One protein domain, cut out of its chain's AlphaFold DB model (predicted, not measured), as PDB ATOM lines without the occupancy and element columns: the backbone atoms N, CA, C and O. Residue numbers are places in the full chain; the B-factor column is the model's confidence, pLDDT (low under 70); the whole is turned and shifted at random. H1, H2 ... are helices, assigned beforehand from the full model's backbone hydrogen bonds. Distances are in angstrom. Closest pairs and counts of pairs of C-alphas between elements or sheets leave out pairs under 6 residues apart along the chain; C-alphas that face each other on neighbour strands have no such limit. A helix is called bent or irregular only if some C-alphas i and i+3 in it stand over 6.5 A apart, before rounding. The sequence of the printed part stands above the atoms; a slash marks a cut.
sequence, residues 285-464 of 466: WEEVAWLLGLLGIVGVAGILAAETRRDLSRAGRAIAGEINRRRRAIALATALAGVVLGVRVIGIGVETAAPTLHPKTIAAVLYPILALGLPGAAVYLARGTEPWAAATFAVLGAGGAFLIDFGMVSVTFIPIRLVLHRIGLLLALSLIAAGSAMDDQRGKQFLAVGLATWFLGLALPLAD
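Overview. This is residues 285 to 464 of the 466 residues of an uncharacterized protein of Halalkaliarchaeum desulfuricum (UniProt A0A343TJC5). H1 and H2a form a V that sticks out with residues 289 to 301, 304 to 311 and 317 to 324 from an up-and-down bundle of H2b, H3, H4, H5 and H6. The printed part has 180 residues, of which 152 are in six named helices, H1 to H6 in order along the chain, with no named strand; the class is all helix. The whole is only just compact, close to loose, radius of gyration of the C-alphas 19.0 A, spanning 60 by 47 by 31 A.

Arrangement. H2, residues 309 to 353, assigned as one helix by its hydrogen bonds, is bent, with C-alphas 325 and 328 8.0 A apart; H2a, residues 309 to 325, and H2b, residues 328 to 353, stand about perpendicular at 78 degrees. H1, residues 285 to 304, is close but not clearly touching H2a; their closest C-alphas, Ile 303 and Leu 312, are 7.3 A apart. H2b and H3, residues 359 to 381, form a hairpin at a shallow tilt of 7 degrees; closest C-alphas Leu 332 and Leu 381, 5.4 A. H4, residues 387 to 407, touches H2b, closest C-alphas Ala 333 and Gly 397, 3.8 A. H5, residues 416 to 436, forms hairpins with H4 and with H6, residues 441 to 462. O i to N i+4 pairs are within hydrogen-bond range throughout H2a, H2b, H4 and H5, and in 14 of 16 in H1, 16 of 19 in H3 and 16 of 18 in H6.

Along the chain. H1 begins at C-alpha 285 (27.791, 42.028, 106.221); H6, 32.3 A long, ends at C-alpha 462 (39.894, 28.196, 77.368).

Size, cuts and confidence. The printed part has no cut and no long link; residues 285 to 316, 318 and 464 have pLDDT under 70.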
ATOM      1  N   TRP A 285      28.513  43.155 105.626       47.28
ATOM      2  CA  TRP A 285      27.791  42.028 106.221       47.28
ATOM      3  C   TRP A 285      26.371  42.419 106.644       47.28
ATOM      4  O   TRP A 285      25.508  41.549 106.706       47.28
ATOM      5  N   GLU A 286      26.126  43.714 106.855       39.62
ATOM      6  CA  GLU A 286      24.835  44.395 106.932       39.62
ATOM      7  C   GLU A 286      23.917  44.100 105.734       39.62
ATOM      8  O   GLU A 286      22.809  43.642 105.956       39.62
ATOM      9  N   GLU A 287      24.320  44.280 104.473       48.22
ATOM     10  CA  GLU A 287      23.488  44.027 103.283       48.22
ATOM     11  C   GLU A 287      23.235  42.537 103.029       48.22
ATOM     12  O   GLU A 287      22.115  42.132 102.694       48.22
ATOM     13  N   VAL A 288      24.237  41.685 103.269       46.69
ATOM     14  CA  VAL A 288      24.053  40.224 103.288       46.69
ATOM     15  C   VAL A 288      23.119  39.833 104.435       46.69
ATOM     16  O   VAL A 288      22.233  38.998 104.247       46.69
ATOM     17  N   ALA A 289      23.242  40.466 105.604       50.84
ATOM     18  CA  ALA A 289      22.331  40.316 106.734       50.84
ATOM     19  C   ALA A 289      20.965  40.961 106.482       50.84
ATOM     20  O   ALA A 289      19.994  40.490 107.062       50.84
ATOM     21  N   TRP A 290      20.837  41.940 105.586       47.59
ATOM     22  CA  TRP A 290      19.577  42.525 105.139       47.59
ATOM     23  C   TRP A 290      18.920  41.652 104.087       47.59
ATOM     24  O   TRP A 290      17.707  41.566 104.110       47.59
ATOM     25  N   LEU A 291      19.653  40.941 103.224       44.03
ATOM     26  CA  LEU A 291      19.114  39.969 102.261       44.03
ATOM     27  C   LEU A 291      18.743  38.641 102.936       44.03
ATOM     28  O   LEU A 291      17.643  38.121 102.725       44.03
ATOM     29  N   LEU A 292      19.612  38.117 103.807       51.09
ATOM     30  CA  LEU A 292      19.307  37.004 104.714       51.09
ATOM     31  C   LEU A 292      18.246  37.411 105.737       51.09
ATOM     32  O   LEU A 292      17.392  36.603 106.096       51.09
ATOM     33  N   GLY A 293      18.263  38.673 106.152       47.78
ATOM     34  CA  GLY A 293      17.265  39.327 106.979       47.78
ATOM     35  C   GLY A 293      15.964  39.535 106.236       47.78
ATOM     36  O   GLY A 293      14.940  39.345 106.855       47.78
ATOM     37  N   LEU A 294      15.939  39.791 104.925       47.28
ATOM     38  CA  LEU A 294      14.724  39.903 104.109       47.28
ATOM     39  C   LEU A 294      14.107  38.518 103.909       47.28
ATOM     40  O   LEU A 294      12.900  38.350 104.050       47.28
ATOM     41  N   LEU A 295      14.937  37.500 103.654       48.75
ATOM     42  CA  LEU A 295      14.552  36.083 103.675       48.75
ATOM     43  C   LEU A 295      14.040  35.668 105.063       48.75
ATOM     44  O   LEU A 295      13.028  34.969 105.178       48.75
ATOM     45  N   GLY A 296      14.693  36.158 106.114       47.19
ATOM     46  CA  GLY A 296      14.295  36.025 107.510       47.19
ATOM     47  C   GLY A 296      13.004  36.775 107.832       47.19
ATOM     48  O   GLY A 296      12.167  36.228 108.531       47.19
ATOM     49  N   ILE A 297      12.776  37.960 107.265       47.22
ATOM     50  CA  ILE A 297      11.625  38.852 107.449       47.22
ATOM     51  C   ILE A 297      10.437  38.339 106.647       47.22
ATOM     52  O   ILE A 297       9.323  38.427 107.132       47.22
ATOM     53  N   VAL A 298      10.615  37.700 105.493       51.47
ATOM     54  CA  VAL A 298       9.544  36.926 104.841       51.47
ATOM     55  C   VAL A 298       9.172  35.714 105.707       51.47
ATOM     56  O   VAL A 298       7.991  35.384 105.844       51.47
ATOM     57  N   GLY A 299      10.152  35.103 106.379       48.69
ATOM     58  CA  GLY A 299       9.927  34.082 107.404       48.69
ATOM     59  C   GLY A 299       9.245  34.610 108.677       48.69
ATOM     60  O   GLY A 299       8.398  33.922 109.243       48.69
ATOM     61  N   VAL A 300       9.563  35.835 109.108       48.34
ATOM     62  CA  VAL A 300       9.135  36.452 110.379       48.34
ATOM     63  C   VAL A 300       7.853  37.286 110.235       48.34
ATOM     64  O   VAL A 300       7.035  37.311 111.149       48.34
ATOM     65  N   ALA A 301       7.571  37.868 109.072       46.53
ATOM     66  CA  ALA A 301       6.290  38.495 108.739       46.53
ATOM     67  C   ALA A 301       5.165  37.448 108.686       46.53
ATOM     68  O   ALA A 301       4.032  37.734 109.069       46.53
ATOM     69  N   GLY A 302       5.489  36.196 108.333       45.59
ATOM     70  CA  GLY A 302       4.601  35.044 108.534       45.59
ATOM     71  C   GLY A 302       4.412  34.638 110.006       45.59
ATOM     72  O   GLY A 302       3.444  33.955 110.332       45.59
ATOM     73  N   ILE A 303       5.307  35.068 110.903       48.00
ATOM     74  CA  ILE A 303       5.293  34.782 112.349       48.00
ATOM     75  C   ILE A 303       4.570  35.885 113.146       48.00
ATOM     76  O   ILE A 303       3.979  35.585 114.184       48.00
ATOM     77  N   LEU A 304       4.558  37.136 112.669       44.62
ATOM     78  CA  LEU A 304       3.988  38.284 113.393       44.62
ATOM     79  C   LEU A 304       2.483  38.522 113.173       44.62
ATOM     80  O   LEU A 304       1.887  39.308 113.905       44.62
ATOM     81  N   ALA A 305       1.820  37.772 112.286       50.47
ATOM     82  CA  ALA A 305       0.356  37.651 112.276       50.47
ATOM     83  C   ALA A 305      -0.111  36.699 113.403       50.47
ATOM     84  O   ALA A 305      -0.701  35.640 113.184       50.47
ATOM     85  N   ALA A 306       0.261  37.036 114.637       43.97
ATOM     86  CA  ALA A 306       0.158  36.177 115.802       43.97
ATOM     87  C   ALA A 306      -1.174  36.369 116.530       43.97
ATOM     88  O   ALA A 306      -1.241  36.991 117.585       43.97
ATOM     89  N   GLU A 307      -2.212  35.709 116.029       47.53
ATOM     90  CA  GLU A 307      -3.372  35.380 116.856       47.53
ATOM     91  C   GLU A 307      -3.693  33.887 116.803       47.53
ATOM     92  O   GLU A 307      -4.843  33.494 116.686       47.53
ATOM     93  N   THR A 308      -2.678  33.008 116.870       53.59
ATOM     94  CA  THR A 308      -2.862  31.592 117.273       53.59
ATOM     95  C   THR A 308      -1.532  30.833 117.412       53.59
ATOM     96  O   THR A 308      -1.001  30.254 116.465       53.59
ATOM     97  N   ARG A 309      -1.017  30.680 118.642       52.81
ATOM     98  CA  ARG A 309       0.141  29.795 118.944       52.81
ATOM     99  C   ARG A 309      -0.058  28.330 118.497       52.81
ATOM    100  O   ARG A 309       0.909  27.595 118.311       52.81
ATOM    101  N   ARG A 310      -1.308  27.886 118.306       55.81
ATOM    102  CA  ARG A 310      -1.628  26.548 117.773       55.81
ATOM    103  C   ARG A 310      -1.411  26.452 116.264       55.81
ATOM    104  O   ARG A 310      -0.927  25.411 115.814       55.81
ATOM    105  N   ASP A 311      -1.679  27.520 115.520       56.31
ATOM    106  CA  ASP A 311      -1.494  27.555 114.070       56.31
ATOM    107  C   ASP A 311      -0.032  27.762 113.695       56.31
ATOM    108  O   ASP A 311       0.424  27.104 112.769       56.31
ATOM    109  N   LEU A 312       0.761  28.453 114.522       55.41
ATOM    110  CA  LEU A 312       2.222  28.464 114.379       55.41
ATOM    111  C   LEU A 312       2.848  27.067 114.523       55.41
ATOM    112  O   LEU A 312       3.750  26.709 113.778       55.41
ATOM    113  N   SER A 313       2.356  26.227 115.443       60.72
ATOM    114  CA  SER A 313       2.876  24.855 115.597       60.72
ATOM    115  C   SER A 313       2.459  23.928 114.447       60.72
ATOM    116  O   SER A 313       3.175  22.983 114.110       60.72
ATOM    117  N   ARG A 314       1.287  24.170 113.844       64.19
ATOM    118  CA  ARG A 314       0.799  23.426 112.672       64.19
ATOM    119  C   ARG A 314       1.507  23.889 111.405       64.19
ATOM    120  O   ARG A 314       1.967  23.031 110.662       64.19
ATOM    121  N   ALA A 315       1.659  25.197 111.221       61.69
ATOM    122  CA  ALA A 315       2.460  25.804 110.169       61.69
ATOM    123  C   ALA A 315       3.921  25.358 110.287       61.69
ATOM    124  O   ALA A 315       4.473  24.861 109.320       61.69
ATOM    125  N   GLY A 316       4.505  25.378 111.487       63.78
ATOM    126  CA  GLY A 316       5.862  24.897 111.747       63.78
ATOM    127  C   GLY A 316       6.046  23.413 111.428       63.78
ATOM    128  O   GLY A 316       7.008  23.047 110.764       63.78
ATOM    129  N   ARG A 317       5.097  22.540 111.805       72.12
ATOM    130  CA  ARG A 317       5.130  21.118 111.403       72.12
ATOM    131  C   ARG A 317       4.895  20.916 109.903       72.12
ATOM    132  O   ARG A 317       5.468  19.995 109.331       72.12
ATOM    133  N   ALA A 318       4.074  21.749 109.267       68.38
ATOM    134  CA  ALA A 318       3.838  21.704 107.826       68.38
ATOM    135  C   ALA A 318       5.078  22.153 107.036       68.38
ATOM    136  O   ALA A 318       5.467  21.468 106.094       68.38
ATOM    137  N   ILE A 319       5.734  23.230 107.477       70.50
ATOM    138  CA  ILE A 319       6.999  23.745 106.941       70.50
ATOM    139  C   ILE A 319       8.116  22.727 107.170       70.50
ATOM    140  O   ILE A 319       8.773  22.335 106.217       70.50
ATOM    141  N   ALA A 320       8.289  22.211 108.391       72.06
ATOM    142  CA  ALA A 320       9.282  21.173 108.679       72.06
ATOM    143  C   ALA A 320       9.023  19.890 107.872       72.06
ATOM    144  O   ALA A 320       9.957  19.254 107.387       72.06
ATOM    145  N   GLY A 321       7.751  19.527 107.679       71.31
ATOM    146  CA  GLY A 321       7.347  18.434 106.803       71.31
ATOM    147  C   GLY A 321       7.725  18.684 105.342       71.31
ATOM    148  O   GLY A 321       8.236  17.775 104.692       71.31
ATOM    149  N   GLU A 322       7.526  19.901 104.832       72.69
ATOM    150  CA  GLU A 322       7.906  20.289 103.469       72.69
ATOM    151  C   GLU A 322       9.427  20.363 103.283       72.69
ATOM    152  O   GLU A 322       9.947  19.826 102.307       72.69
ATOM    153  N   ILE A 323      10.156  20.919 104.254       76.69
ATOM    154  CA  ILE A 323      11.624  20.922 104.290       76.69
ATOM    155  C   ILE A 323      12.142  19.486 104.280       76.69
ATOM    156  O   ILE A 323      13.008  19.152 103.477       76.69
ATOM    157  N   ASN A 324      11.585  18.596 105.106       78.94
ATOM    158  CA  ASN A 324      12.013  17.199 105.132       78.94
ATOM    159  C   ASN A 324      11.665  16.459 103.827       78.94
ATOM    160  O   ASN A 324      12.463  15.646 103.359       78.94
ATOM    161  N   ARG A 325      10.521  16.773 103.195       77.12
ATOM    162  CA  ARG A 325      10.171  16.270 101.853       77.12
ATOM    163  C   ARG A 325      11.165  16.741 100.791       77.12
ATOM    164  O   ARG A 325      11.546  15.953  99.931       77.12
ATOM    165  N   ARG A 326      11.632  17.992 100.874       84.12
ATOM    166  CA  ARG A 326      12.583  18.597  99.925       84.12
ATOM    167  C   ARG A 326      14.042  18.532 100.363       84.12
ATOM    168  O   ARG A 326      14.890  19.072  99.663       84.12
ATOM    169  N   ARG A 327      14.374  17.839 101.456       89.50
ATOM    170  CA  ARG A 327      15.711  17.879 102.083       89.50
ATOM    171  C   ARG A 327      16.858  17.620 101.112       89.50
ATOM    172  O   ARG A 327      17.897  18.250 101.212       89.50
ATOM    173  N   ARG A 328      16.660  16.705 100.159       89.25
ATOM    174  CA  ARG A 328      17.664  16.359  99.144       89.25
ATOM    175  C   ARG A 328      17.817  17.452  98.087       89.25
ATOM    176  O   ARG A 328      18.936  17.736  97.691       89.25
ATOM    177  N   ALA A 329      16.718  18.083  97.675       88.81
ATOM    178  CA  ALA A 329      16.754  19.214  96.752       88.81
ATOM    179  C   ALA A 329      17.364  20.459  97.422       88.81
ATOM    180  O   ALA A 329      18.178  21.141  96.815       88.81
ATOM    181  N   ILE A 330      17.054  20.703  98.701       91.62
ATOM    182  CA  ILE A 330      17.703  21.754  99.499       91.62
ATOM    183  C   ILE A 330      19.202  21.463  99.629       91.62
ATOM    184  O   ILE A 330      20.010  22.319  99.298       91.62
ATOM    185  N   ALA A 331      19.579  20.239 100.015       95.19
ATOM    186  CA  ALA A 331      20.982  19.834 100.102       95.19
ATOM    187  C   ALA A 331      21.714  19.976  98.760       95.19
ATOM    188  O   ALA A 331      22.870  20.376  98.753       95.19
ATOM    189  N   LEU A 332      21.048  19.687  97.635       96.75
ATOM    190  CA  LEU A 332      21.585  19.936  96.299       96.75
ATOM    191  C   LEU A 332      21.888  21.423  96.088       96.75
ATOM    192  O   LEU A 332      23.015  21.752  95.733       96.75
ATOM    193  N   ALA A 333      20.920  22.310  96.330       96.69
ATOM    194  CA  ALA A 333      21.129  23.751  96.184       96.69
ATOM    195  C   ALA A 333      22.283  24.248  97.068       96.69
ATOM    196  O   ALA A 333      23.177  24.935  96.580       96.69
ATOM    197  N   THR A 334      22.299  23.840  98.340       97.06
ATOM    198  CA  THR A 334      23.349  24.202  99.299       97.06
ATOM    199  C   THR A 334      24.715  23.663  98.885       97.06
ATOM    200  O   THR A 334      25.697  24.385  98.984       97.06
ATOM    201  N   ALA A 335      24.799  22.423  98.399       98.19
ATOM    202  CA  ALA A 335      26.062  21.837  97.960       98.19
ATOM    203  C   ALA A 335      26.617  22.546  96.720       98.19
ATOM    204  O   ALA A 335      27.810  22.818  96.666       98.19
ATOM    205  N   LEU A 336      25.763  22.875  95.743       98.44
ATOM    206  CA  LEU A 336      26.198  23.627  94.566       98.44
ATOM    207  C   LEU A 336      26.692  25.020  94.958       98.44
ATOM    208  O   LEU A 336      27.777  25.409  94.538       98.44
ATOM    209  N   ALA A 337      25.944  25.730  95.805       98.12
ATOM    210  CA  ALA A 337      26.362  27.042  96.280       98.12
ATOM    211  C   ALA A 337      27.668  26.980  97.081       98.12
ATOM    212  O   ALA A 337      28.583  27.760  96.839       98.12
ATOM    213  N   GLY A 338      27.781  25.999  97.980       98.00
ATOM    214  CA  GLY A 338      28.968  25.787  98.799       98.00
ATOM    215  C   GLY A 338      30.213  25.442  97.986       98.00
ATOM    216  O   GLY A 338      31.295  25.874  98.352       98.00
ATOM    217  N   VAL A 339      30.085  24.713  96.871       98.44
ATOM    218  CA  VAL A 339      31.231  24.448  95.983       98.44
ATOM    219  C   VAL A 339      31.682  25.722  95.268       98.44
ATOM    220  O   VAL A 339      32.879  25.981  95.240       98.44
ATOM    221  N   VAL A 340      30.757  26.520  94.718       98.12
ATOM    222  CA  VAL A 340      31.105  27.775  94.019       98.12
ATOM    223  C   VAL A 340      31.778  28.756  94.977       98.12
ATOM    224  O   VAL A 340      32.926  29.134  94.762       98.12
ATOM    225  N   LEU A 341      31.091  29.103  96.067       98.00
ATOM    226  CA  LEU A 341      31.577  30.102  97.019       98.00
ATOM    227  C   LEU A 341      32.781  29.588  97.811       98.00
ATOM    228  O   LEU A 341      33.722  30.331  98.063       98.00
ATOM    229  N   GLY A 342      32.787  28.300  98.164       97.19
ATOM    230  CA  GLY A 342      33.896  27.688  98.887       97.19
ATOM    231  C   GLY A 342      35.193  27.706  98.086       97.19
ATOM    232  O   GLY A 342      36.236  27.996  98.655       97.19
ATOM    233  N   VAL A 343      35.143  27.454  96.772       98.25
ATOM    234  CA  VAL A 343      36.336  27.548  95.914       98.25
ATOM    235  C   VAL A 343      36.902  28.968  95.901       98.25
ATOM    236  O   VAL A 343      38.114  29.112  96.036       98.25
ATOM    237  N   ARG A 344      36.055  30.005  95.818       95.94
ATOM    238  CA  ARG A 344      36.515  31.400  95.888       95.94
ATOM    239  C   ARG A 344      37.120  31.736  97.249       95.94
ATOM    240  O   ARG A 344      38.271  32.154  97.304       95.94
ATOM    241  N   VAL A 345      36.379  31.502  98.330       96.94
ATOM    242  CA  VAL A 345      36.813  31.841  99.695       96.94
ATOM    243  C   VAL A 345      38.104  31.111 100.066       96.94
ATOM    244  O   VAL A 345      39.011  31.714 100.628       96.94
ATOM    245  N   ILE A 346      38.225  29.823  99.723       96.50
ATOM    246  CA  ILE A 346      39.454  29.060  99.970       96.50
ATOM    247  C   ILE A 346      40.590  29.561  99.075       96.50
ATOM    248  O   ILE A 346      41.718  29.643  99.545       96.50
ATOM    249  N   GLY A 347      40.319  29.892  97.810       93.50
ATOM    250  CA  GLY A 347      41.325  30.424  96.892       93.50
ATOM    251  C   GLY A 347      41.968  31.702  97.423       93.50
ATOM    252  O   GLY A 347      43.183  31.730  97.598       93.50
ATOM    253  N   ILE A 348      41.139  32.694  97.755       90.62
ATOM    254  CA  ILE A 348      41.576  33.970  98.339       90.62
ATOM    255  C   ILE A 348      42.264  33.724  99.686       90.62
ATOM    256  O   ILE A 348      43.383  34.167  99.898       90.62
ATOM    257  N   GLY A 349      41.656  32.933 100.576       91.00
ATOM    258  CA  GLY A 349      42.228  32.671 101.898       91.00
ATOM    259  C   GLY A 349      43.597  31.980 101.859       91.00
ATOM    260  O   GLY A 349      44.457  32.291 102.678       91.00
ATOM    261  N   VAL A 350      43.825  31.055 100.918       90.19
ATOM    262  CA  VAL A 350      45.138  30.405 100.740       90.19
ATOM    263  C   VAL A 350      46.151  31.366 100.127       90.19
ATOM    264  O   VAL A 350      47.306  31.339 100.536       90.19
ATOM    265  N   GLU A 351      45.736  32.199  99.174       87.50
ATOM    266  CA  GLU A 351      46.593  33.231  98.590       87.50
ATOM    267  C   GLU A 351      47.095  34.205  99.664       87.50
ATOM    268  O   GLU A 351      48.302  34.380  99.809       87.50
ATOM    269  N   THR A 352      46.189  34.741 100.484       87.12
ATOM    270  CA  THR A 352      46.529  35.667 101.574       87.12
ATOM    271  C   THR A 352      47.385  35.002 102.655       87.12
ATOM    272  O   THR A 352      48.331  35.599 103.155       87.12
ATOM    273  N   ALA A 353      47.089  33.750 103.025       89.19
ATOM    274  CA  ALA A 353      47.826  33.052 104.081       89.19
ATOM    275  C   ALA A 353      49.202  32.520 103.637       89.19
ATOM    276  O   ALA A 353      50.021  32.155 104.483       89.19
ATOM    277  N   ALA A 354      49.451  32.405 102.330       90.00
ATOM    278  CA  ALA A 354      50.676  31.836 101.778       90.00
ATOM    279  C   ALA A 354      51.124  32.592 100.510       90.00
ATOM    280  O   ALA A 354      51.132  32.002  99.425       90.00
ATOM    281  N   PRO A 355      51.576  33.857 100.635       80.88
ATOM    282  CA  PRO A 355      51.891  34.729  99.494       80.88
ATOM    283  C   PRO A 355      53.017  34.187  98.597       80.88
ATOM    284  O   PRO A 355      53.082  34.470  97.407       80.88
ATOM    285  N   THR A 356      53.891  33.333  99.143       84.69
ATOM    286  CA  THR A 356      54.948  32.643  98.377       84.69
ATOM    287  C   THR A 356      54.421  31.610  97.369       84.69
ATOM    288  O   THR A 356      55.157  31.189  96.472       84.69
ATOM    289  N   LEU A 357      53.168  31.155  97.501       82.38
ATOM    290  CA  LEU A 357      52.575  30.194  96.577       82.38
ATOM    291  C   LEU A 357      52.057  30.899  95.329       82.38
ATOM    292  O   LEU A 357      51.143  31.710  95.383       82.38
ATOM    293  N   HIS A 358      52.562  30.483  94.167       86.25
ATOM    294  CA  HIS A 358      52.082  31.007  92.894       86.25
ATOM    295  C   HIS A 358      50.557  30.757  92.735       86.25
ATOM    296  O   HIS A 358      50.146  29.587  92.702       86.25
ATOM    297  N   PRO A 359      49.713  31.788  92.513       86.75
ATOM    298  CA  PRO A 359      48.245  31.666  92.502       86.75
ATOM    299  C   PRO A 359      47.679  30.620  91.530       86.75
ATOM    300  O   PRO A 359      46.761  29.866  91.852       86.75
ATOM    301  N   LYS A 360      48.283  30.477  90.343       87.12
ATOM    302  CA  LYS A 360      47.928  29.421  89.371       87.12
ATOM    303  C   LYS A 360      48.037  27.994  89.931       87.12
ATOM    304  O   LYS A 360      47.293  27.122  89.490       87.12
ATOM    305  N   THR A 361      48.920  27.741  90.899       91.00
ATOM    306  CA  THR A 361      49.032  26.435  91.572       91.00
ATOM    307  C   THR A 361      47.816  26.178  92.458       91.00
ATOM    308  O   THR A 361      47.246  25.088  92.414       91.00
ATOM    309  N   ILE A 362      47.367  27.193  93.202       92.31
ATOM    310  CA  ILE A 362      46.134  27.138  93.999       92.31
ATOM    311  C   ILE A 362      44.945  26.873  93.063       92.31
ATOM    312  O   ILE A 362      44.170  25.936  93.281       92.31
ATOM    313  N   ALA A 363      44.853  27.622  91.958       92.25
ATOM    314  CA  ALA A 363      43.804  27.438  90.960       92.25
ATOM    315  C   ALA A 363      43.804  26.030  90.345       92.25
ATOM    316  O   ALA A 363      42.743  25.421  90.215       92.25
ATOM    317  N   ALA A 364      44.976  25.472  90.028       93.00
ATOM    318  CA  ALA A 364      45.106  24.120  89.482       93.00
ATOM    319  C   ALA A 364      44.574  23.033  90.435       93.00
ATOM    320  O   ALA A 364      44.047  22.018  89.973       93.00
ATOM    321  N   VAL A 365      44.678  23.243  91.752       96.56
ATOM    322  CA  VAL A 365      44.167  22.316  92.777       96.56
ATOM    323  C   VAL A 365      42.663  22.486  93.000       96.56
ATOM    324  O   VAL A 365      41.943  21.491  93.107       96.56
ATOM    325  N   LEU A 366      42.172  23.726  93.063       97.50
ATOM    326  CA  LEU A 366      40.767  24.008  93.375       97.50
ATOM    327  C   LEU A 366      39.838  23.853  92.165       97.50
ATOM    328  O   LEU A 366      38.688  23.435  92.320       97.50
ATOM    329  N   TYR A 367      40.316  24.115  90.949       97.12
ATOM    330  CA  TYR A 367      39.478  24.056  89.751       97.12
ATOM    331  C   TYR A 367      38.833  22.678  89.501       97.12
ATOM    332  O   TYR A 367      37.637  22.642  89.206       97.12
ATOM    333  N   PRO A 368      39.516  21.526  89.677       98.12
ATOM    334  CA  PRO A 368      38.871  20.215  89.593       98.12
ATOM    335  C   PRO A 368      37.687  20.036  90.553       98.12
ATOM    336  O   PRO A 368      36.718  19.357  90.201       98.12
ATOM    337  N   ILE A 369      37.728  20.655  91.740       98.19
ATOM    338  CA  ILE A 369      36.622  20.623  92.710       98.19
ATOM    339  C   ILE A 369      35.402  21.337  92.125       98.19
ATOM    340  O   ILE A 369      34.295  20.816  92.207       98.19
ATOM    341  N   LEU A 370      35.591  22.476  91.467       97.44
ATOM    342  CA  LEU A 370      34.509  23.191  90.793       97.44
ATOM    343  C   LEU A 370      34.010  22.430  89.554       97.44
ATOM    344  O   LEU A 370      32.814  22.155  89.423       97.44
ATOM    345  N   ALA A 371      34.929  22.024  88.673       97.75
ATOM    346  CA  ALA A 371      34.620  21.396  87.393       97.75
ATOM    347  C   ALA A 371      33.919  20.036  87.543       97.75
ATOM    348  O   ALA A 371      33.036  19.710  86.746       97.75
ATOM    349  N   LEU A 372      34.288  19.245  88.559       98.38
ATOM    350  CA  LEU A 372      33.744  17.903  88.802       98.38
ATOM    351  C   LEU A 372      32.779  17.849  89.992       98.38
ATOM    352  O   LEU A 372      31.850  17.038  89.989       98.38
ATOM    353  N   GLY A 373      32.969  18.694  91.004       98.06
ATOM    354  CA  GLY A 373      32.151  18.695  92.216       98.06
ATOM    355  C   GLY A 373      30.734  19.193  91.971       98.06
ATOM    356  O   GLY A 373      29.801  18.588  92.490       98.06
ATOM    357  N   LEU A 374      30.534  20.203  91.118       98.38
ATOM    358  CA  LEU A 374      29.192  20.678  90.752       98.38
ATOM    359  C   LEU A 374      28.356  19.602  90.029       98.38
ATOM    360  O   LEU A 374      27.286  19.240  90.536       98.38
ATOM    361  N   PRO A 375      28.813  19.008  88.905       98.56
ATOM    362  CA  PRO A 375      28.073  17.918  88.273       98.56
ATOM    363  C   PRO A 375      27.998  16.677  89.175       98.56
ATOM    364  O   PRO A 375      26.964  16.011  89.201       98.56
ATOM    365  N   GLY A 376      29.040  16.376  89.958       98.31
ATOM    366  CA  GLY A 376      29.048  15.265  90.911       98.31
ATOM    367  C   GLY A 376      27.982  15.402  92.002       98.31
ATOM    368  O   GLY A 376      27.218  14.462  92.241       98.31
ATOM    369  N   ALA A 377      27.866  16.584  92.610       97.88
ATOM    370  CA  ALA A 377      26.836  16.911  93.590       97.88
ATOM    371  C   ALA A 377      25.436  16.829  92.970       97.88
ATOM    372  O   ALA A 377      24.547  16.210  93.558       97.88
ATOM    373  N   ALA A 378      25.255  17.359  91.754       98.19
ATOM    374  CA  ALA A 378      24.003  17.246  91.009       98.19
ATOM    375  C   ALA A 378      23.607  15.785  90.749       98.19
ATOM    376  O   ALA A 378      22.470  15.400  91.017       98.19
ATOM    377  N   VAL A 379      24.546  14.942  90.310       97.94
ATOM    378  CA  VAL A 379      24.293  13.514  90.063       97.94
ATOM    379  C   VAL A 379      23.972  12.749  91.343       97.94
ATOM    380  O   VAL A 379      23.137  11.840  91.322       97.94
ATOM    381  N   TYR A 380      24.646  13.066  92.446       97.56
ATOM    382  CA  TYR A 380      24.492  12.341  93.703       97.56
ATOM    383  C   TYR A 380      23.227  12.760  94.464       97.56
ATOM    384  O   TYR A 380      22.425  11.905  94.845       97.56
ATOM    385  N   LEU A 381      23.017  14.066  94.655       96.44
ATOM    386  CA  LEU A 381      21.963  14.608  95.521       96.44
ATOM    387  C   LEU A 381      20.593  14.685  94.837       96.44
ATOM    388  O   LEU A 381      19.574  14.623  95.529       96.44
ATOM    389  N   ALA A 382      20.534  14.738  93.501       96.19
ATOM    390  CA  ALA A 382      19.261  14.719  92.777       96.19
ATOM    391  C   ALA A 382      18.566  13.343  92.795       96.19
ATOM    392  O   ALA A 382      17.367  13.245  92.520       96.19
ATOM    393  N   ARG A 383      19.273  12.257  93.136       94.12
ATOM    394  CA  ARG A 383      18.690  10.906  93.131       94.12
ATOM    395  C   ARG A 383      17.551  10.782  94.142       94.12
ATOM    396  O   ARG A 383      17.689  11.084  95.332       94.12
ATOM    397  N   GLY A 384      16.415  10.269  93.676       88.88
ATOM    398  CA  GLY A 384      15.205  10.129  94.490       88.88
ATOM    399  C   GLY A 384      14.571  11.466  94.885       88.88
ATOM    400  O   GLY A 384      13.913  11.535  95.923       88.88
ATOM    401  N   THR A 385      14.799  12.518  94.097       92.19
ATOM    402  CA  THR A 385      14.025  13.767  94.140       92.19
ATOM    403  C   THR A 385      13.097  13.845  92.933       92.19
ATOM    404  O   THR A 385      13.271  13.116  91.959       92.19
ATOM    405  N   GLU A 386      12.087  14.714  92.983       90.69
ATOM    406  CA  GLU A 386      11.268  14.979  91.800       90.69
ATOM    407  C   GLU A 386      12.104  15.736  90.751       90.69
ATOM    408  O   GLU A 386      12.743  16.728  91.109       90.69
ATOM    409  N   PRO A 387      12.093  15.343  89.460       92.00
ATOM    410  CA  PRO A 387      13.008  15.918  88.471       92.00
ATOM    411  C   PRO A 387      12.915  17.435  88.305       92.00
ATOM    412  O   PRO A 387      13.932  18.101  88.132       92.00
ATOM    413  N   TRP A 388      11.706  17.993  88.384       86.31
ATOM    414  CA  TRP A 388      11.509  19.440  88.311       86.31
ATOM    415  C   TRP A 388      12.060  20.144  89.558       86.31
ATOM    416  O   TRP A 388      12.664  21.201  89.437       86.31
ATOM    417  N   ALA A 389      11.920  19.540  90.743       88.56
ATOM    418  CA  ALA A 389      12.480  20.089  91.970       88.56
ATOM    419  C   ALA A 389      14.013  20.037  91.932       88.56
ATOM    420  O   ALA A 389      14.655  21.019  92.287       88.56
ATOM    421  N   ALA A 390      14.602  18.943  91.441       94.69
ATOM    422  CA  ALA A 390      16.047  18.836  91.239       94.69
ATOM    423  C   ALA A 390      16.576  19.953  90.325       94.69
ATOM    424  O   ALA A 390      17.519  20.650  90.687       94.69
ATOM    425  N   ALA A 391      15.922  20.154  89.176       91.06
ATOM    426  CA  ALA A 391      16.241  21.216  88.226       91.06
ATOM    427  C   ALA A 391      16.152  22.610  88.862       91.06
ATOM    428  O   ALA A 391      17.104  23.384  88.802       91.06
ATOM    429  N   THR A 392      15.024  22.925  89.505       91.25
ATOM    430  CA  THR A 392      14.794  24.238  90.119       91.25
ATOM    431  C   THR A 392      15.805  24.529  91.220       91.25
ATOM    432  O   THR A 392      16.404  25.597  91.220       91.25
ATOM    433  N   PHE A 393      16.043  23.588  92.135       94.94
ATOM    434  CA  PHE A 393      16.995  23.797  93.225       94.94
ATOM    435  C   PHE A 393      18.446  23.846  92.731       94.94
ATOM    436  O   PHE A 393      19.244  24.579  93.310       94.94
ATOM    437  N   ALA A 394      18.783  23.152  91.639       97.44
ATOM    438  CA  ALA A 394      20.092  23.301  91.010       97.44
ATOM    439  C   ALA A 394      20.313  24.725  90.478       97.44
ATOM    440  O   ALA A 394      21.347  25.329  90.756       97.44
ATOM    441  N   VAL A 395      19.318  25.276  89.773       94.75
ATOM    442  CA  VAL A 395      19.361  26.655  89.262       94.75
ATOM    443  C   VAL A 395      19.395  27.670  90.401       94.75
ATOM    444  O   VAL A 395      20.192  28.595  90.346       94.75
ATOM    445  N   LEU A 396      18.576  27.496  91.443       92.31
ATOM    446  CA  LEU A 396      18.558  28.411  92.588       92.31
ATOM    447  C   LEU A 396      19.882  28.393  93.359       92.31
ATOM    448  O   LEU A 396      20.396  29.453  93.694       92.31
ATOM    449  N   GLY A 397      20.444  27.208  93.617       96.06
ATOM    450  CA  GLY A 397      21.706  27.071  94.342       96.06
ATOM    451  C   GLY A 397      22.888  27.649  93.570       96.06
ATOM    452  O   GLY A 397      23.572  28.534  94.070       96.06
ATOM    453  N   ALA A 398      23.106  27.189  92.336       97.94
ATOM    454  CA  ALA A 398      24.226  27.665  91.526       97.94
ATOM    455  C   ALA A 398      24.034  29.117  91.057       97.94
ATOM    456  O   ALA A 398      24.977  29.896  91.081       97.94
ATOM    457  N   GLY A 399      22.816  29.503  90.667       95.81
ATOM    458  CA  GLY A 399      22.516  30.860  90.211       95.81
ATOM    459  C   GLY A 399      22.616  31.879  91.339       95.81
ATOM    460  O   GLY A 399      23.233  32.920  91.151       95.81
ATOM    461  N   GLY A 400      22.089  31.555  92.525       94.94
ATOM    462  CA  GLY A 400      22.273  32.383  93.716       94.94
ATOM    463  C   GLY A 400      23.747  32.516  94.092       94.94
ATOM    464  O   GLY A 400      24.204  33.615  94.379       94.94
ATOM    465  N   ALA A 401      24.511  31.427  93.998       97.06
ATOM    466  CA  ALA A 401      25.945  31.476  94.237       97.06
ATOM    467  C   ALA A 401      26.691  32.340  93.218       97.06
ATOM    468  O   ALA A 401      27.573  33.064  93.635       97.06
ATOM    469  N   PHE A 402      26.328  32.340  91.930       95.44
ATOM    470  CA  PHE A 402      26.939  33.252  90.952       95.44
ATOM    471  C   PHE A 402      26.687  34.721  91.274       95.44
ATOM    472  O   PHE A 402      27.578  35.535  91.094       95.44
ATOM    473  N   LEU A 403      25.488  35.065  91.751       92.88
ATOM    474  CA  LEU A 403      25.185  36.443  92.141       92.88
ATOM    475  C   LEU A 403      25.988  36.866  93.374       92.88
ATOM    476  O   LEU A 403      26.534  37.961  93.392       92.88
ATOM    477  N   ILE A 404      26.093  35.984  94.373       93.38
ATOM    478  CA  ILE A 404      26.920  36.229  95.561       93.38
ATOM    479  C   ILE A 404      28.401  36.329  95.165       93.38
ATOM    480  O   ILE A 404      29.089  37.224  95.626       93.38
ATOM    481  N   ASP A 405      28.871  35.448  94.283       94.19
ATOM    482  CA  ASP A 405      30.243  35.421  93.765       94.19
ATOM    483  C   ASP A 405      30.611  36.717  93.035       94.19
ATOM    484  O   ASP A 405      31.696  37.240  93.247       94.19
ATOM    485  N   PHE A 406      29.695  37.255  92.222       90.19
ATOM    486  CA  PHE A 406      29.864  38.557  91.573       90.19
ATOM    487  C   PHE A 406      29.900  39.708  92.575       90.19
ATOM    488  O   PHE A 406      30.704  40.615  92.409       90.19
ATOM    489  N   GLY A 407      29.072  39.650  93.619       89.06
ATOM    490  CA  GLY A 407      29.115  40.631  94.699       89.06
ATOM    491  C   GLY A 407      30.412  40.575  95.515       89.06
ATOM    492  O   GLY A 407      30.921  41.613  95.904       89.06
ATOM    493  N   MET A 408      30.976  39.382  95.734       87.44
ATOM    494  CA  MET A 408      32.250  39.196  96.453       87.44
ATOM    495  C   MET A 408      33.476  39.753  95.715       87.44
ATOM    496  O   MET A 408      34.534  39.850  96.322       87.44
ATOM    497  N   VAL A 409      33.361  40.032  94.416       86.44
ATOM    498  CA  VAL A 409      34.436  40.598  93.577       86.44
ATOM    499  C   VAL A 409      33.979  41.865  92.861       86.44
ATOM    500  O   VAL A 409      34.311  42.069  91.696       86.44
ATOM    501  N   SER A 410      33.091  42.604  93.535       80.00
ATOM    502  CA  SER A 410      32.582  43.937  93.183       80.00
ATOM    503  C   SER A 410      32.203  44.119  91.711       80.00
ATOM    504  O   SER A 410      32.326  45.191  91.128       80.00
ATOM    505  N   VAL A 411      31.657  43.076  91.073       79.50
ATOM    506  CA  VAL A 411      31.245  43.155  89.667       79.50
ATOM    507  C   VAL A 411      29.989  44.016  89.555       79.50
ATOM    508  O   VAL A 411      28.862  43.528  89.669       79.50
ATOM    509  N   THR A 412      30.188  45.297  89.266       71.69
ATOM    510  CA  THR A 412      29.128  46.294  89.057       71.69
ATOM    511  C   THR A 412      28.475  46.160  87.680       71.69
ATOM    512  O   THR A 412      27.256  46.303  87.536       71.69
ATOM    513  N   PHE A 413      29.260  45.790  86.662       75.06
ATOM    514  CA  PHE A 413      28.796  45.592  85.290       75.06
ATOM    515  C   PHE A 413      29.058  44.165  84.810       75.06
ATOM    516  O   PHE A 413      30.195  43.703  84.730       75.06
ATOM    517  N   ILE A 414      27.991  43.455  84.427       78.31
ATOM    518  CA  ILE A 414      28.088  42.081  83.919       78.31
ATOM    519  C   ILE A 414      27.923  42.095  82.392       78.31
ATOM    520  O   ILE A 414      26.811  42.308  81.897       78.31
ATOM    521  N   PRO A 415      28.984  41.811  81.608       77.75
ATOM    522  CA  PRO A 415      28.871  41.730  80.158       77.75
ATOM    523  C   PRO A 415      27.827  40.690  79.733       77.75
ATOM    524  O   PRO A 415      27.801  39.574  80.255       77.75
ATOM    525  N   ILE A 416      27.017  40.991  78.711       78.19
ATOM    526  CA  ILE A 416      25.988  40.061  78.198       78.19
ATOM    527  C   ILE A 416      26.571  38.679  77.871       78.19
ATOM    528  O   ILE A 416      25.952  37.661  78.174       78.19
ATOM    529  N   ARG A 417      27.782  38.621  77.300       80.00
ATOM    530  CA  ARG A 417      28.471  37.352  77.009       80.00
ATOM    531  C   ARG A 417      28.697  36.514  78.268       80.00
ATOM    532  O   ARG A 417      28.474  35.306  78.246       80.00
ATOM    533  N   LEU A 418      29.079  37.157  79.370       85.50
ATOM    534  CA  LEU A 418      29.266  36.498  80.656       85.50
ATOM    535  C   LEU A 418      27.930  35.980  81.207       85.50
ATOM    536  O   LEU A 418      27.849  34.820  81.611       85.50
ATOM    537  N   VAL A 419      26.867  36.790  81.136       86.50
ATOM    538  CA  VAL A 419      25.506  36.376  81.527       86.50
ATOM    539  C   VAL A 419      25.061  35.144  80.736       86.50
ATOM    540  O   VAL A 419      24.618  34.157  81.324       86.50
ATOM    541  N   LEU A 420      25.213  35.162  79.408       86.50
ATOM    542  CA  LEU A 420      24.836  34.046  78.536       86.50
ATOM    543  C   LEU A 420      25.620  32.775  78.865       86.50
ATOM    544  O   LEU A 420      25.032  31.695  78.958       86.50
ATOM    545  N   HIS A 421      26.923  32.905  79.107       90.00
ATOM    546  CA  HIS A 421      27.761  31.790  79.521       90.00
ATOM    547  C   HIS A 421      27.298  31.201  80.869       90.00
ATOM    548  O   HIS A 421      27.104  29.986  80.968       90.00
ATOM    549  N   ARG A 422      27.010  32.035  81.883       93.75
ATOM    550  CA  ARG A 422      26.474  31.567  83.177       93.75
ATOM    551  C   ARG A 422      25.103  30.912  83.038       93.75
ATOM    552  O   ARG A 422      24.880  29.854  83.622       93.75
ATOM    553  N   ILE A 423      24.208  31.461  82.217       91.25
ATOM    554  CA  ILE A 423      22.916  30.833  81.902       91.25
ATOM    555  C   ILE A 423      23.128  29.456  81.259       91.25
ATOM    556  O   ILE A 423      22.468  28.494  81.651       91.25
ATOM    557  N   GLY A 424      24.072  29.328  80.324       91.56
ATOM    558  CA  GLY A 424      24.428  28.047  79.708       91.56
ATOM    559  C   GLY A 424      24.866  26.998  80.732       91.56
ATOM    560  O   GLY A 424      24.377  25.865  80.704       91.56
ATOM    561  N   LEU A 425      25.717  27.386  81.685       97.12
ATOM    562  CA  LEU A 425      26.148  26.518  82.785       97.12
ATOM    563  C   LEU A 425      24.991  26.134  83.724       97.12
ATOM    564  O   LEU A 425      24.874  24.969  84.109       97.12
ATOM    565  N   LEU A 426      24.085  27.066  84.045       97.12
ATOM    566  CA  LEU A 426      22.893  26.780  84.856       97.12
ATOM    567  C   LEU A 426      21.940  25.805  84.160       97.12
ATOM    568  O   LEU A 426      21.411  24.891  84.797       97.12
ATOM    569  N   LEU A 427      21.740  25.958  82.850       94.81
ATOM    570  CA  LEU A 427      20.938  25.029  82.054       94.81
ATOM    571  C   LEU A 427      21.579  23.637  82.015       94.81
ATOM    572  O   LEU A 427      20.871  22.637  82.152       94.81
ATOM    573  N   ALA A 428      22.907  23.559  81.895       97.50
ATOM    574  CA  ALA A 428      23.638  22.298  81.964       97.50
ATOM    575  C   ALA A 428      23.437  21.600  83.321       97.50
ATOM    576  O   ALA A 428      23.031  20.436  83.353       97.50
ATOM    577  N   LEU A 429      23.621  22.311  84.441       98.12
ATOM    578  CA  LEU A 429      23.393  21.763  85.788       98.12
ATOM    579  C   LEU A 429      21.935  21.355  86.017       98.12
ATOM    580  O   LEU A 429      21.674  20.301  86.598       98.12
ATOM    581  N   SER A 430      20.984  22.140  85.511       97.19
ATOM    582  CA  SER A 430      19.556  21.819  85.551       97.19
ATOM    583  C   SER A 430      19.248  20.502  84.829       97.19
ATOM    584  O   SER A 430      18.562  19.637  85.378       97.19
ATOM    585  N   LEU A 431      19.818  20.294  83.634       96.25
ATOM    586  CA  LEU A 431      19.684  19.046  82.875       96.25
ATOM    587  C   LEU A 431      20.344  17.856  83.581       96.25
ATOM    588  O   LEU A 431      19.763  16.770  83.604       96.25
ATOM    589  N   ILE A 432      21.522  18.051  84.182       98.50
ATOM    590  CA  ILE A 432      22.218  17.017  84.963       98.50
ATOM    591  C   ILE A 432      21.366  16.597  86.164       98.50
ATOM    592  O   ILE A 432      21.153  15.400  86.374       98.50
ATOM    593  N   ALA A 433      20.843  17.561  86.923       98.00
ATOM    594  CA  ALA A 433      20.012  17.306  88.094       98.00
ATOM    595  C   ALA A 433      18.689  16.621  87.710       98.00
ATOM    596  O   ALA A 433      18.360  15.562  88.248       98.00
ATOM    597  N   ALA A 434      17.964  17.158  86.721       96.38
ATOM    598  CA  ALA A 434      16.720  16.570  86.222       96.38
ATOM    599  C   ALA A 434      16.934  15.154  85.672       96.38
ATOM    600  O   ALA A 434      16.153  14.248  85.960       96.38
ATOM    601  N   GLY A 435      18.001  14.960  84.892       97.06
ATOM    602  CA  GLY A 435      18.352  13.672  84.308       97.06
ATOM    603  C   GLY A 435      18.707  12.628  85.361       97.06
ATOM    604  O   GLY A 435      18.286  11.482  85.247       97.06
ATOM    605  N   SER A 436      19.412  13.035  86.418       97.50
ATOM    606  CA  SER A 436      19.815  12.156  87.527       97.50
ATOM    607  C   SER A 436      18.670  11.791  88.472       97.50
ATOM    608  O   SER A 436      18.747  10.783  89.173       97.50
ATOM    609  N   ALA A 437      17.605  12.594  88.495       96.44
ATOM    610  CA  ALA A 437      16.373  12.305  89.220       96.44
ATOM    611  C   ALA A 437      15.443  11.322  88.474       96.44
ATOM    612  O   ALA A 437      14.483  10.823  89.058       96.44
ATOM    613  N   MET A 438      15.699  11.047  87.188       94.62
ATOM    614  CA  MET A 438      14.898  10.151  86.351       94.62
ATOM    615  C   MET A 438      15.588   8.790  86.157       94.62
ATOM    616  O   MET A 438      16.696   8.716  85.634       94.62
ATOM    617  N   ASP A 439      14.884   7.694  86.456       92.50
ATOM    618  CA  ASP A 439      15.414   6.321  86.317       92.50
ATOM    619  C   ASP A 439      15.206   5.699  84.916       92.50
ATOM    620  O   ASP A 439      15.397   4.497  84.707       92.50
ATOM    621  N   ASP A 440      14.794   6.495  83.927       93.44
ATOM    622  CA  ASP A 440      14.458   6.026  82.584       93.44
ATOM    623  C   ASP A 440      15.507   6.411  81.519       93.44
ATOM    624  O   ASP A 440      16.526   7.062  81.767       93.44
ATOM    625  N   GLN A 441      15.270   5.986  80.275       92.56
ATOM    626  CA  GLN A 441      16.168   6.310  79.164       92.56
ATOM    627  C   GLN A 441      16.231   7.819  78.873       92.56
ATOM    628  O   GLN A 441      17.239   8.280  78.339       92.56
ATOM    629  N   ARG A 442      15.178   8.585  79.189       89.56
ATOM    630  CA  ARG A 442      15.171  10.043  79.004       89.56
ATOM    631  C   ARG A 442      16.074  10.712  80.033       89.56
ATOM    632  O   ARG A 442      16.846  11.581  79.647       89.56
ATOM    633  N   GLY A 443      16.055  10.242  81.279       92.62
ATOM    634  CA  GLY A 443      16.982  10.666  82.326       92.62
ATOM    635  C   GLY A 443      18.438  10.545  81.899       92.62
ATOM    636  O   GLY A 443      19.182  11.525  81.915       92.62
ATOM    637  N   LYS A 444      18.817   9.375  81.366       94.81
ATOM    638  CA  LYS A 444      20.163   9.140  80.810       94.81
ATOM    639  C   LYS A 444      20.521  10.103  79.675       94.81
ATOM    640  O   LYS A 444      21.671  10.512  79.569       94.81
ATOM    641  N   GLN A 445      19.555  10.457  78.823       93.12
ATOM    642  CA  GLN A 445      19.770  11.422  77.740       93.12
ATOM    643  C   GLN A 445      19.978  12.839  78.279       93.12
ATOM    644  O   GLN A 445      20.920  13.496  77.851       93.12
ATOM    645  N   PHE A 446      19.150  13.296  79.222       93.00
ATOM    646  CA  PHE A 446      19.321  14.611  79.843       93.00
ATOM    647  C   PHE A 446      20.634  14.722  80.607       93.00
ATOM    648  O   PHE A 446      21.334  15.714  80.442       93.00
ATOM    649  N   LEU A 447      21.013  13.682  81.352       95.69
ATOM    650  CA  LEU A 447      22.297  13.635  82.040       95.69
ATOM    651  C   LEU A 447      23.469  13.720  81.053       95.69
ATOM    652  O   LEU A 447      24.365  14.534  81.240       95.69
ATOM    653  N   ALA A 448      23.455  12.913  79.988       95.06
ATOM    654  CA  ALA A 448      24.530  12.910  78.997       95.06
ATOM    655  C   ALA A 448      24.663  14.263  78.283       95.06
ATOM    656  O   ALA A 448      25.771  14.767  78.127       95.06
ATOM    657  N   VAL A 449      23.539  14.861  77.876       94.06
ATOM    658  CA  VAL A 449      23.541  16.177  77.228       94.06
ATOM    659  C   VAL A 449      23.982  17.260  78.205       94.06
ATOM    660  O   VAL A 449      24.845  18.049  77.856       94.06
ATOM    661  N   GLY A 450      23.467  17.261  79.435       96.44
ATOM    662  CA  GLY A 450      23.858  18.223  80.461       96.44
ATOM    663  C   GLY A 450      25.352  18.159  80.792       96.44
ATOM    664  O   GLY A 450      25.999  19.198  80.835       96.44
ATOM    665  N   LEU A 451      25.929  16.958  80.937       97.94
ATOM    666  CA  LEU A 451      27.376  16.788  81.132       97.94
ATOM    667  C   LEU A 451      28.177  17.284  79.925       97.94
ATOM    668  O   LEU A 451      29.171  17.981  80.101       97.94
ATOM    669  N   ALA A 452      27.744  16.961  78.704       96.00
ATOM    670  CA  ALA A 452      28.404  17.448  77.497       96.00
ATOM    671  C   ALA A 452      28.370  18.983  77.418       96.00
ATOM    672  O   ALA A 452      29.398  19.599  77.159       96.00
ATOM    673  N   THR A 453      27.219  19.603  77.693       93.25
ATOM    674  CA  THR A 453      27.070  21.064  77.727       93.25
ATOM    675  C   THR A 453      27.908  21.697  78.831       93.25
ATOM    676  O   THR A 453      28.502  22.741  78.595       93.25
ATOM    677  N   TRP A 454      27.994  21.071  80.006       97.69
ATOM    678  CA  TRP A 454      28.820  21.545  81.118       97.69
ATOM    679  C   TRP A 454      30.296  21.612  80.730       97.69
ATOM    680  O   TRP A 454      30.900  22.679  80.776       97.69
ATOM    681  N   PHE A 455      30.866  20.492  80.279       96.62
ATOM    682  CA  PHE A 455      32.282  20.443  79.919       96.62
ATOM    683  C   PHE A 455      32.599  21.263  78.668       96.62
ATOM    684  O   PHE A 455      33.660  21.872  78.610       96.62
ATOM    685  N   LEU A 456      31.680  21.341  77.700       93.44
ATOM    686  CA  LEU A 456      31.833  22.251  76.566       93.44
ATOM    687  C   LEU A 456      31.815  23.713  77.028       93.44
ATOM    688  O   LEU A 456      32.660  24.494  76.606       93.44
ATOM    689  N   GLY A 457      30.896  24.067  77.929       92.12
ATOM    690  CA  GLY A 457      30.806  25.400  78.514       92.12
ATOM    691  C   GLY A 457      32.082  25.805  79.244       92.12
ATOM    692  O   GLY A 457      32.504  26.941  79.094       92.12
ATOM    693  N   LEU A 458      32.728  24.879  79.957       93.75
ATOM    694  CA  LEU A 458      34.026  25.115  80.602       93.75
ATOM    695  C   LEU A 458      35.200  25.161  79.611       93.75
ATOM    696  O   LEU A 458      36.163  25.878  79.848       93.75
ATOM    697  N   ALA A 459      35.141  24.408  78.508       89.12
ATOM    698  CA  ALA A 459      36.235  24.324  77.540       89.12
ATOM    699  C   ALA A 459      36.279  25.503  76.554       89.12
ATOM    700  O   ALA A 459      37.364  25.922  76.164       89.12
ATOM    701  N   LEU A 460      35.126  26.040  76.136       86.12
ATOM    702  CA  LEU A 460      35.061  27.110  75.129       86.12
ATOM    703  C   LEU A 460      35.822  28.394  75.527       86.12
ATOM    704  O   LEU A 460      36.551  28.905  74.677       86.12
ATOM    705  N   PRO A 461      35.733  28.902  76.775       81.00
ATOM    706  CA  PRO A 461      36.519  30.061  77.198       81.00
ATOM    707  C   PRO A 461      38.030  29.813  77.160       81.00
ATOM    708  O   PRO A 461      38.785  30.738  76.894       81.00
ATOM    709  N   LEU A 462      38.473  28.570  77.393       79.44
ATOM    710  CA  LEU A 462      39.894  28.196  77.368       79.44
ATOM    711  C   LEU A 462      40.475  28.179  75.950       79.44
ATOM    712  O   LEU A 462      41.687  28.230  75.783       79.44
ATOM    713  N   ALA A 463      39.610  28.074  74.940       73.44
ATOM    714  CA  ALA A 463      39.971  28.145  73.530       73.44
ATOM    715  C   ALA A 463      39.766  29.553  72.938       73.44
ATOM    716  O   ALA A 463      39.810  29.695  71.720       73.44
ATOM    717  N   ASP A 464      39.475  30.559  73.777       69.00
ATOM    718  CA  ASP A 464      39.120  31.930  73.379       69.00
ATOM    719  C   ASP A 464      37.939  32.025  72.392       69.00
ATOM    720  O   ASP A 464      37.804  32.989  71.642       69.00
TER     721      ASP A 464